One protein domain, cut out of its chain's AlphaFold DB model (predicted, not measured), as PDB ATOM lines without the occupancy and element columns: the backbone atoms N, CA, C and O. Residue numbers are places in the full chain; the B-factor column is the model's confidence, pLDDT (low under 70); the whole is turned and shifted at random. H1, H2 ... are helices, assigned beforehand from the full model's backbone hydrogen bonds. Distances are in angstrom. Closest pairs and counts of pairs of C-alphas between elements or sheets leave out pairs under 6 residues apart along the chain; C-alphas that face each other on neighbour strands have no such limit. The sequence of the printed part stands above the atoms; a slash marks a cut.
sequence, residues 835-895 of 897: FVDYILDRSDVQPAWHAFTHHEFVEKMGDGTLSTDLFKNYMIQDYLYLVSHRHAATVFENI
ATOM      1  N   PHE A 835      -5.392 -22.776  53.919       74.75
ATOM      2  CA  PHE A 835      -6.409 -23.823  53.706       74.75
ATOM      3  C   PHE A 835      -7.211 -23.624  52.414       74.75
ATOM      4  O   PHE A 835      -7.421 -24.575  51.660       74.75
ATOM      5  N   VAL A 836      -7.658 -22.389  52.167       76.00
ATOM      6  CA  VAL A 836      -8.506 -22.063  51.015       76.00
ATOM      7  C   VAL A 836      -7.739 -22.294  49.717       76.00
ATOM      8  O   VAL A 836      -8.237 -23.005  48.848       76.00
ATOM      9  N   ASP A 837      -6.507 -21.789  49.623       81.62
ATOM     10  CA  ASP A 837      -5.641 -21.997  48.457       81.62
ATOM     11  C   ASP A 837      -5.415 -23.490  48.196       81.62
ATOM     12  O   ASP A 837      -5.611 -23.971  47.080       81.62
ATOM     13  N   TYR A 838      -5.116 -24.255  49.248       84.06
ATOM     14  CA  TYR A 838      -4.945 -25.702  49.149       84.06
ATOM     15  C   TYR A 838      -6.197 -26.416  48.612       84.06
ATOM     16  O   TYR A 838      -6.087 -27.289  47.750       84.06
ATOM     17  N   ILE A 839      -7.393 -26.060  49.095       82.06
ATOM     18  CA  ILE A 839      -8.654 -26.650  48.623       82.06
ATOM     19  C   ILE A 839      -8.960 -26.249  47.179       82.06
ATOM     20  O   ILE A 839      -9.438 -27.083  46.413       82.06
ATOM     21  N   LEU A 840      -8.679 -25.007  46.786       81.75
ATOM     22  CA  LEU A 840      -8.933 -24.527  45.428       81.75
ATOM     23  C   LEU A 840      -7.928 -25.074  44.401       81.75
ATOM     24  O   LEU A 840      -8.277 -25.203  43.228       81.75
ATOM     25  N   ASP A 841      -6.722 -25.458  44.818       85.12
ATOM     26  CA  ASP A 841      -5.709 -26.077  43.951       85.12
ATOM     27  C   ASP A 841      -5.915 -27.582  43.729       85.12
ATOM     28  O   ASP A 841      -5.301 -28.193  42.846       85.12
ATOM     29  N   ARG A 842      -6.811 -28.208  44.493       85.75
ATOM     30  CA  ARG A 842      -7.111 -29.632  44.360       85.75
ATOM     31  C   ARG A 842      -7.785 -29.950  43.031       85.75
ATOM     32  O   ARG A 842      -8.872 -29.460  42.723       85.75
ATOM     33  N   SER A 843      -7.191 -30.873  42.278       86.50
ATOM     34  CA  SER A 843      -7.695 -31.291  40.964       86.50
ATOM     35  C   SER A 843      -9.103 -31.893  40.997       86.50
ATOM     36  O   SER A 843      -9.803 -31.853  39.991       86.50
ATOM     37  N   ASP A 844      -9.520 -32.472  42.126       81.31
ATOM     38  CA  ASP A 844     -10.869 -33.012  42.317       81.31
ATOM     39  C   ASP A 844     -11.904 -31.947  42.723       81.31
ATOM     40  O   ASP A 844     -13.097 -32.149  42.508       81.31
ATOM     41  N   VAL A 845     -11.464 -30.791  43.236       87.25
ATOM     42  CA  VAL A 845     -12.329 -29.664  43.626       87.25
ATOM     43  C   VAL A 845     -12.466 -28.646  42.495       87.25
ATOM     44  O   VAL A 845     -13.570 -28.160  42.248       87.25
ATOM     45  N   GLN A 846     -11.380 -28.361  41.766       88.38
ATOM     46  CA  GLN A 846     -11.343 -27.352  40.699       88.38
ATOM     47  C   GLN A 846     -12.516 -27.431  39.707       88.38
ATOM     48  O   GLN A 846     -13.110 -26.386  39.434       88.38
ATOM     49  N   PRO A 847     -12.919 -28.611  39.189       90.75
ATOM     50  CA  PRO A 847     -14.040 -28.692  38.255       90.75
ATOM     51  C   PRO A 847     -15.376 -28.281  38.884       90.75
ATOM     52  O   PRO A 847     -16.150 -27.555  38.260       90.75
ATOM     53  N   ALA A 848     -15.643 -28.715  40.120       84.38
ATOM     54  CA  ALA A 848     -16.876 -28.392  40.836       84.38
ATOM     55  C   ALA A 848     -16.913 -26.914  41.242       84.38
ATOM     56  O   ALA A 848     -17.924 -26.242  41.041       84.38
ATOM     57  N   TRP A 849     -15.790 -26.388  41.734       86.81
ATOM     58  CA  TRP A 849     -15.650 -24.978  42.076       86.81
ATOM     59  C   TRP A 849     -15.824 -24.072  40.857       86.81
ATOM     60  O   TRP A 849     -16.549 -23.080  40.920       86.81
ATOM     61  N   HIS A 850     -15.223 -24.429  39.717       87.56
ATOM     62  CA  HIS A 850     -15.409 -23.696  38.467       87.56
ATOM     63  C   HIS A 850     -16.872 -23.738  38.011       87.56
ATOM     64  O   HIS A 850     -17.433 -22.700  37.678       87.56
ATOM     65  N   ALA A 851     -17.511 -24.913  38.017       87.50
ATOM     66  CA  ALA A 851     -18.918 -25.048  37.636       87.50
ATOM     67  C   ALA A 851     -19.865 -24.244  38.546       87.50
ATOM     68  O   ALA A 851     -20.873 -23.729  38.070       87.50
ATOM     69  N   PHE A 852     -19.533 -24.116  39.833       84.00
ATOM     70  CA  PHE A 852     -20.281 -23.314  40.799       84.00
ATOM     71  C   PHE A 852     -20.064 -21.804  40.602       84.00
ATOM     72  O   PHE A 852     -21.027 -21.050  40.489       84.00
ATOM     73  N   THR A 853     -18.809 -21.356  40.511       84.12
ATOM     74  CA  THR A 853     -18.451 -19.925  40.415       84.12
ATOM     75  C   THR A 853     -18.723 -19.303  39.046       84.12
ATOM     76  O   THR A 853     -18.998 -18.110  38.967       84.12
ATOM     77  N   HIS A 854     -18.684 -20.101  37.976       86.75
ATOM     78  CA  HIS A 854     -18.965 -19.681  36.596       86.75
ATOM     79  C   HIS A 854     -20.301 -20.252  36.109       86.75
ATOM     80  O   HIS A 854     -20.469 -20.600  34.939       86.75
ATOM     81  N   HIS A 855     -21.253 -20.432  37.025       90.94
ATOM     82  CA  HIS A 855     -22.556 -20.969  36.674       90.94
ATOM     83  C   HIS A 855     -23.322 -19.973  35.785       90.94
ATOM     84  O   HIS A 855     -23.462 -18.801  36.135       90.94
ATOM     85  N   GLU A 856     -23.901 -20.455  34.680       90.88
ATOM     86  CA  GLU A 856     -24.611 -19.641  33.672       90.88
ATOM     87  C   GLU A 856     -25.687 -18.721  34.287       90.88
ATOM     88  O   GLU A 856     -25.936 -17.614  33.813       90.88
ATOM     89  N   PHE A 857     -26.321 -19.161  35.378       88.38
ATOM     90  CA  PHE A 857     -27.292 -18.360  36.133       88.38
ATOM     91  C   PHE A 857     -26.704 -17.040  36.668       88.38
ATOM     92  O   PHE A 857     -27.354 -16.002  36.557       88.38
ATOM     93  N   VAL A 858     -25.487 -17.071  37.223       84.19
ATOM     94  CA  VAL A 858     -24.807 -15.896  37.797       84.19
ATOM     95  C   VAL A 858     -24.326 -14.968  36.683       84.19
ATOM     96  O   VAL A 858     -24.487 -13.755  36.788       84.19
ATOM     97  N   GLU A 859     -23.823 -15.529  35.579       87.88
ATOM     98  CA  GLU A 859     -23.412 -14.755  34.402       87.88
ATOM     99  C   GLU A 859     -24.592 -13.976  33.801       87.88
ATOM    100  O   GLU A 859     -24.508 -12.756  33.640       87.88
ATOM    101  N   LYS A 860     -25.731 -14.651  33.582       87.75
ATOM    102  CA  LYS A 860     -26.965 -14.020  33.088       87.75
ATOM    103  C   LYS A 860     -27.558 -13.007  34.066       87.75
ATOM    104  O   LYS A 860     -28.254 -12.073  33.667       87.75
ATOM    105  N   MET A 861     -27.359 -13.206  35.369       82.94
ATOM    106  CA  MET A 861     -27.775 -12.226  36.372       82.94
ATOM    107  C   MET A 861     -26.902 -10.969  36.293       82.94
ATOM    108  O   MET A 861     -27.428  -9.859  36.323       82.94
ATOM    109  N   GLY A 862     -25.584 -11.142  36.159       80.44
ATOM    110  CA  GLY A 862     -24.614 -10.051  36.088       80.44
ATOM    111  C   GLY A 862     -24.717  -9.199  34.820       80.44
ATOM    112  O   GLY A 862     -24.476  -7.993  34.881       80.44
ATOM    113  N   ASP A 863     -25.101  -9.789  33.685       86.88
ATOM    114  CA  ASP A 863     -25.301  -9.069  32.418       86.88
ATOM    115  C   ASP A 863     -26.747  -8.583  32.185       86.88
ATOM    116  O   ASP A 863     -27.014  -7.844  31.234       86.88
ATOM    117  N   GLY A 864     -27.673  -8.949  33.079       86.62
ATOM    118  CA  GLY A 864     -29.077  -8.544  33.042       86.62
ATOM    119  C   GLY A 864     -29.950  -9.316  32.046       86.62
ATOM    120  O   GLY A 864     -31.065  -8.879  31.762       86.62
ATOM    121  N   THR A 865     -29.477 -10.443  31.507       90.44
ATOM    122  CA  THR A 865     -30.233 -11.289  30.564       90.44
ATOM    123  C   THR A 865     -31.043 -12.401  31.240       90.44
ATOM    124  O   THR A 865     -31.819 -13.098  30.576       90.44
ATOM    125  N   LEU A 866     -30.901 -12.577  32.558       91.56
ATOM    126  CA  LEU A 866     -31.642 -13.573  33.329       91.56
ATOM    127  C   LEU A 866     -33.148 -13.281  33.319       91.56
ATOM    128  O   LEU A 866     -33.589 -12.152  33.543       91.56
ATOM    129  N   SER A 867     -33.965 -14.317  33.109       91.19
ATOM    130  CA  SER A 867     -35.414 -14.141  33.130       91.19
ATOM    131  C   SER A 867     -35.922 -13.845  34.543       91.19
ATOM    132  O   SER A 867     -35.519 -14.466  35.530       91.19
ATOM    133  N   THR A 868     -36.878 -12.924  34.628       86.62
ATOM    134  CA  THR A 868     -37.503 -12.518  35.891       86.62
ATOM    135  C   THR A 868     -38.154 -13.694  36.625       86.62
ATOM    136  O   THR A 868     -38.140 -13.738  37.852       86.62
ATOM    137  N   ASP A 869     -38.714 -14.659  35.890       89.50
ATOM    138  CA  ASP A 869     -39.376 -15.826  36.477       89.50
ATOM    139  C   ASP A 869     -38.370 -16.825  37.062       89.50
ATOM    140  O   ASP A 869     -38.600 -17.356  38.148       89.50
ATOM    141  N   LEU A 870     -37.222 -17.037  36.403       85.56
ATOM    142  CA  LEU A 870     -36.141 -17.865  36.951       85.56
ATOM    143  C   LEU A 870     -35.535 -17.227  38.203       85.56
ATOM    144  O   LEU A 870     -35.307 -17.929  39.184       85.56
ATOM    145  N   PHE A 871     -35.337 -15.907  38.197       86.62
ATOM    146  CA  PHE A 871     -34.843 -15.184  39.368       86.62
ATOM    147  C   PHE A 871     -35.808 -15.281  40.557       86.62
ATOM    148  O   PHE A 871     -35.393 -15.601  41.667       86.62
ATOM    149  N   LYS A 872     -37.113 -15.079  40.330       85.56
ATOM    150  CA  LYS A 872     -38.134 -15.235  41.380       85.56
ATOM    151  C   LYS A 872     -38.167 -16.653  41.944       85.56
ATOM    152  O   LYS A 872     -38.225 -16.815  43.158       85.56
ATOM    153  N   ASN A 873     -38.112 -17.667  41.080       86.50
ATOM    154  CA  ASN A 873     -38.082 -19.060  41.518       86.50
ATOM    155  C   ASN A 873     -36.824 -19.369  42.336       86.50
ATOM    156  O   ASN A 873     -36.934 -20.033  43.364       86.50
ATOM    157  N   TYR A 874     -35.662 -18.851  41.926       87.50
ATOM    158  CA  TYR A 874     -34.430 -18.940  42.706       87.50
ATOM    159  C   TYR A 874     -34.598 -18.300  44.086       87.50
ATOM    160  O   TYR A 874     -34.402 -18.993  45.069       87.50
ATOM    161  N   MET A 875     -35.070 -17.052  44.185       85.06
ATOM    162  CA  MET A 875     -35.262 -16.372  45.478       85.06
ATOM    163  C   MET A 875     -36.210 -17.126  46.423       85.06
ATOM    164  O   MET A 875     -35.991 -17.151  47.631       85.06
ATOM    165  N   ILE A 876     -37.263 -17.754  45.891       84.44
ATOM    166  CA  ILE A 876     -38.183 -18.579  46.688       84.44
ATOM    167  C   ILE A 876     -37.472 -19.834  47.213       84.44
ATOM    168  O   ILE A 876     -37.632 -20.183  48.381       84.44
ATOM    169  N   GLN A 877     -36.694 -20.515  46.369       82.31
ATOM    170  CA  GLN A 877     -35.928 -21.699  46.773       82.31
ATOM    171  C   GLN A 877     -34.790 -21.343  47.736       82.31
ATOM    172  O   GLN A 877     -34.593 -22.052  48.714       82.31
ATOM    173  N   ASP A 878     -34.097 -20.231  47.501       81.38
ATOM    174  CA  ASP A 878     -32.999 -19.723  48.322       81.38
ATOM    175  C   ASP A 878     -33.498 -19.323  49.715       81.38
ATOM    176  O   ASP A 878     -32.908 -19.704  50.718       81.38
ATOM    177  N   TYR A 879     -34.674 -18.693  49.811       78.25
ATOM    178  CA  TYR A 879     -35.329 -18.435  51.094       78.25
ATOM    179  C   TYR A 879     -35.623 -19.731  51.874       78.25
ATOM    180  O   TYR A 879     -35.318 -19.827  53.061       78.25
ATOM    181  N   LEU A 880     -36.189 -20.751  51.217       76.31
ATOM    182  CA  LEU A 880     -36.461 -22.052  51.850       76.31
ATOM    183  C   LEU A 880     -35.169 -22.790  52.237       76.31
ATOM    184  O   LEU A 880     -35.115 -23.440  53.288       76.31
ATOM    185  N   TYR A 881     -34.129 -22.666  51.410       74.50
ATOM    186  CA  TYR A 881     -32.797 -23.184  51.684       74.50
ATOM    187  C   TYR A 881     -32.191 -22.495  52.903       74.50
ATOM    188  O   TYR A 881     -31.808 -23.199  53.821       74.50
ATOM    189  N   LEU A 882     -32.181 -21.162  52.981       67.50
ATOM    190  CA  LEU A 882     -31.623 -20.398  54.102       67.50
ATOM    191  C   LEU A 882     -32.336 -20.688  55.427       67.50
ATOM    192  O   LEU A 882     -31.683 -20.812  56.461       67.50
ATOM    193  N   VAL A 883     -33.659 -20.878  55.404       68.38
ATOM    194  CA  VAL A 883     -34.421 -21.321  56.585       68.38
ATOM    195  C   VAL A 883     -33.956 -22.704  57.062       68.38
ATOM    196  O   VAL A 883     -33.826 -22.932  58.262       68.38
ATOM    197  N   SER A 884     -33.663 -23.619  56.136       64.31
ATOM    198  CA  SER A 884     -33.179 -24.971  56.458       64.31
ATOM    199  C   SER A 884     -31.680 -24.996  56.791       64.31
ATOM    200  O   SER A 884     -31.246 -25.756  57.652       64.31
ATOM    201  N   HIS A 885     -30.889 -24.143  56.143       52.88
ATOM    202  CA  HIS A 885     -29.453 -23.983  56.331       52.88
ATOM    203  C   HIS A 885     -29.156 -23.361  57.688       52.88
ATOM    204  O   HIS A 885     -28.240 -23.816  58.352       52.88
ATOM    205  N   ARG A 886     -29.986 -22.428  58.172       50.25
ATOM    206  CA  ARG A 886     -29.905 -21.924  59.548       50.25
ATOM    207  C   ARG A 886     -30.018 -23.043  60.584       50.25
ATOM    208  O   ARG A 886     -29.282 -22.997  61.557       50.25
ATOM    209  N   HIS A 887     -30.882 -24.042  60.366       47.03
ATOM    210  CA  HIS A 887     -31.002 -25.220  61.239       47.03
ATOM    211  C   HIS A 887     -29.841 -26.217  61.085       47.03
ATOM    212  O   HIS A 887     -29.508 -26.913  62.033       47.03
ATOM    213  N   ALA A 888     -29.236 -26.319  59.897       36.09
ATOM    214  CA  ALA A 888     -28.077 -27.181  59.673       36.09
ATOM    215  C   ALA A 888     -26.771 -26.544  60.182       36.09
ATOM    216  O   ALA A 888     -25.952 -27.251  60.747       36.09
ATOM    217  N   ALA A 889     -26.600 -25.229  60.033       39.56
ATOM    218  CA  ALA A 889     -25.474 -24.462  60.558       39.56
ATOM    219  C   ALA A 889     -25.434 -24.521  62.090       39.56
ATOM    220  O   ALA A 889     -24.389 -24.837  62.633       39.56
ATOM    221  N   THR A 890     -26.587 -24.416  62.766       42.50
ATOM    222  CA  THR A 890     -26.669 -24.661  64.223       42.50
ATOM    223  C   THR A 890     -26.286 -26.092  64.606       42.50
ATOM    224  O   THR A 890     -25.781 -26.313  65.691       42.50
ATOM    225  N   VAL A 891     -26.507 -27.090  63.743       37.53
ATOM    226  CA  VAL A 891     -26.121 -28.490  64.016       37.53
ATOM    227  C   VAL A 891     -24.653 -28.769  63.670       37.53
ATOM    228  O   VAL A 891     -24.057 -29.643  64.287       37.53
ATOM    229  N   PHE A 892     -24.063 -28.061  62.701       31.25
ATOM    230  CA  PHE A 892     -22.648 -28.196  62.342       31.25
ATOM    231  C   PHE A 892     -21.721 -27.357  63.230       31.25
ATOM    232  O   PHE A 892     -20.610 -27.811  63.469       31.25
ATOM    233  N   GLU A 893     -22.171 -26.217  63.763       37.44
ATOM    234  CA  GLU A 893     -21.487 -25.504  64.858       37.44
ATOM    235  C   GLU A 893     -21.422 -26.407  66.105       37.44
ATOM    236  O   GLU A 893     -20.342 -26.636  66.623       37.44
ATOM    237  N   ASN A 894     -22.506 -27.124  66.436       35.03
ATOM    238  CA  ASN A 894     -22.537 -28.136  67.510       35.03
ATOM    239  C   ASN A 894     -21.689 -29.416  67.270       35.03
ATOM    240  O   ASN A 894     -21.712 -30.320  68.106       35.03
ATOM    241  N   ILE A 895     -21.059 -29.587  66.096       30.77
ATOM    242  CA  ILE A 895     -20.238 -30.773  65.742       30.77
ATOM    243  C   ILE A 895     -18.784 -30.382  65.396       30.77
ATOM    244  O   ILE A 895     -17.923 -31.263  65.314       30.77
TER     245      ILE A 895
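AT A GLANCE: This is residues 835 to 895 of the 897 residues of an uncharacterized protein of Zymoseptoria brevis (UniProt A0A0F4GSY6). The model is an open, flat U: three short helices, H1, H2 and H3, are strung one after another along one arm, and the long helix H4 folds back as the other arm, with the middle between the arms empty. The arms are joined at the H3 end by residues 864 to 867, while at the open end Phe 835 and Ile 895 have their C-alphas 19.6 A apart. H4 is the longest helix, and its residues 875 to 895 stand free. The printed part has 61 residues with four named helices, H1, H2, H3 and H4 in that order, and no named strand; the class is all helix. It is only just loose, close to extended, with a radius of gyration of the C-alphas of 15.4 A, and it spans 38 by 31 by 14 A.

IN THESE COORDINATES: H1 is residues 835 to 841, beginning at C-alpha 835 at (-6.409, -23.823, 53.706). H2 is residues 846 to 853, 10.3 A from first to last C-alpha. H3 is residues 856 to 863, 10.7 A long by the same measure, with C-alpha 856 at (-24.611, -19.641, 33.672). H4 is residues 868 to 895, 39.0 A from first to last C-alpha, ending at C-alpha 895 at (-20.238, -30.773, 65.742). H4 has a kink of 33 degrees near residue 885.

HOW THE PARTS SIT: H1 and H2 are close but not clearly touching, with 2 pairs of C-alphas within 8 A; the closest C-alphas are those of Leu 840 and Gln 846, 6.0 A apart. Their lines are about perpendicular, at 76 degrees. H2 and H3 meet only through their link. H3 and H4 are near each other, with 5 pairs of C-alphas within 10 A and the closest 8.2 A apart. H1 is apart from H3 and from H4, and H2 is apart from H4. In H1, H2 and H3 every O i to N i+4 pair is within hydrogen-bond range; in H4 22 of 24 are.

THE WHOLE: The two C-alphas farthest apart are those of Thr 865 and Ile 895, 41.4 A. The printed part has no cut. The links from H1 to H2, H2 to H3 and H3 to H4 are tight, with 4, 2 and 4 residues between the helices. Besides the free stretch of H4, residues 841 to 847 stand free, of which 841 belongs to H1 and 846 to 847 belong to H2. The mean pLDDT of the printed part is 76.0, and residues 882 to 895, which belong to H4, are under 70.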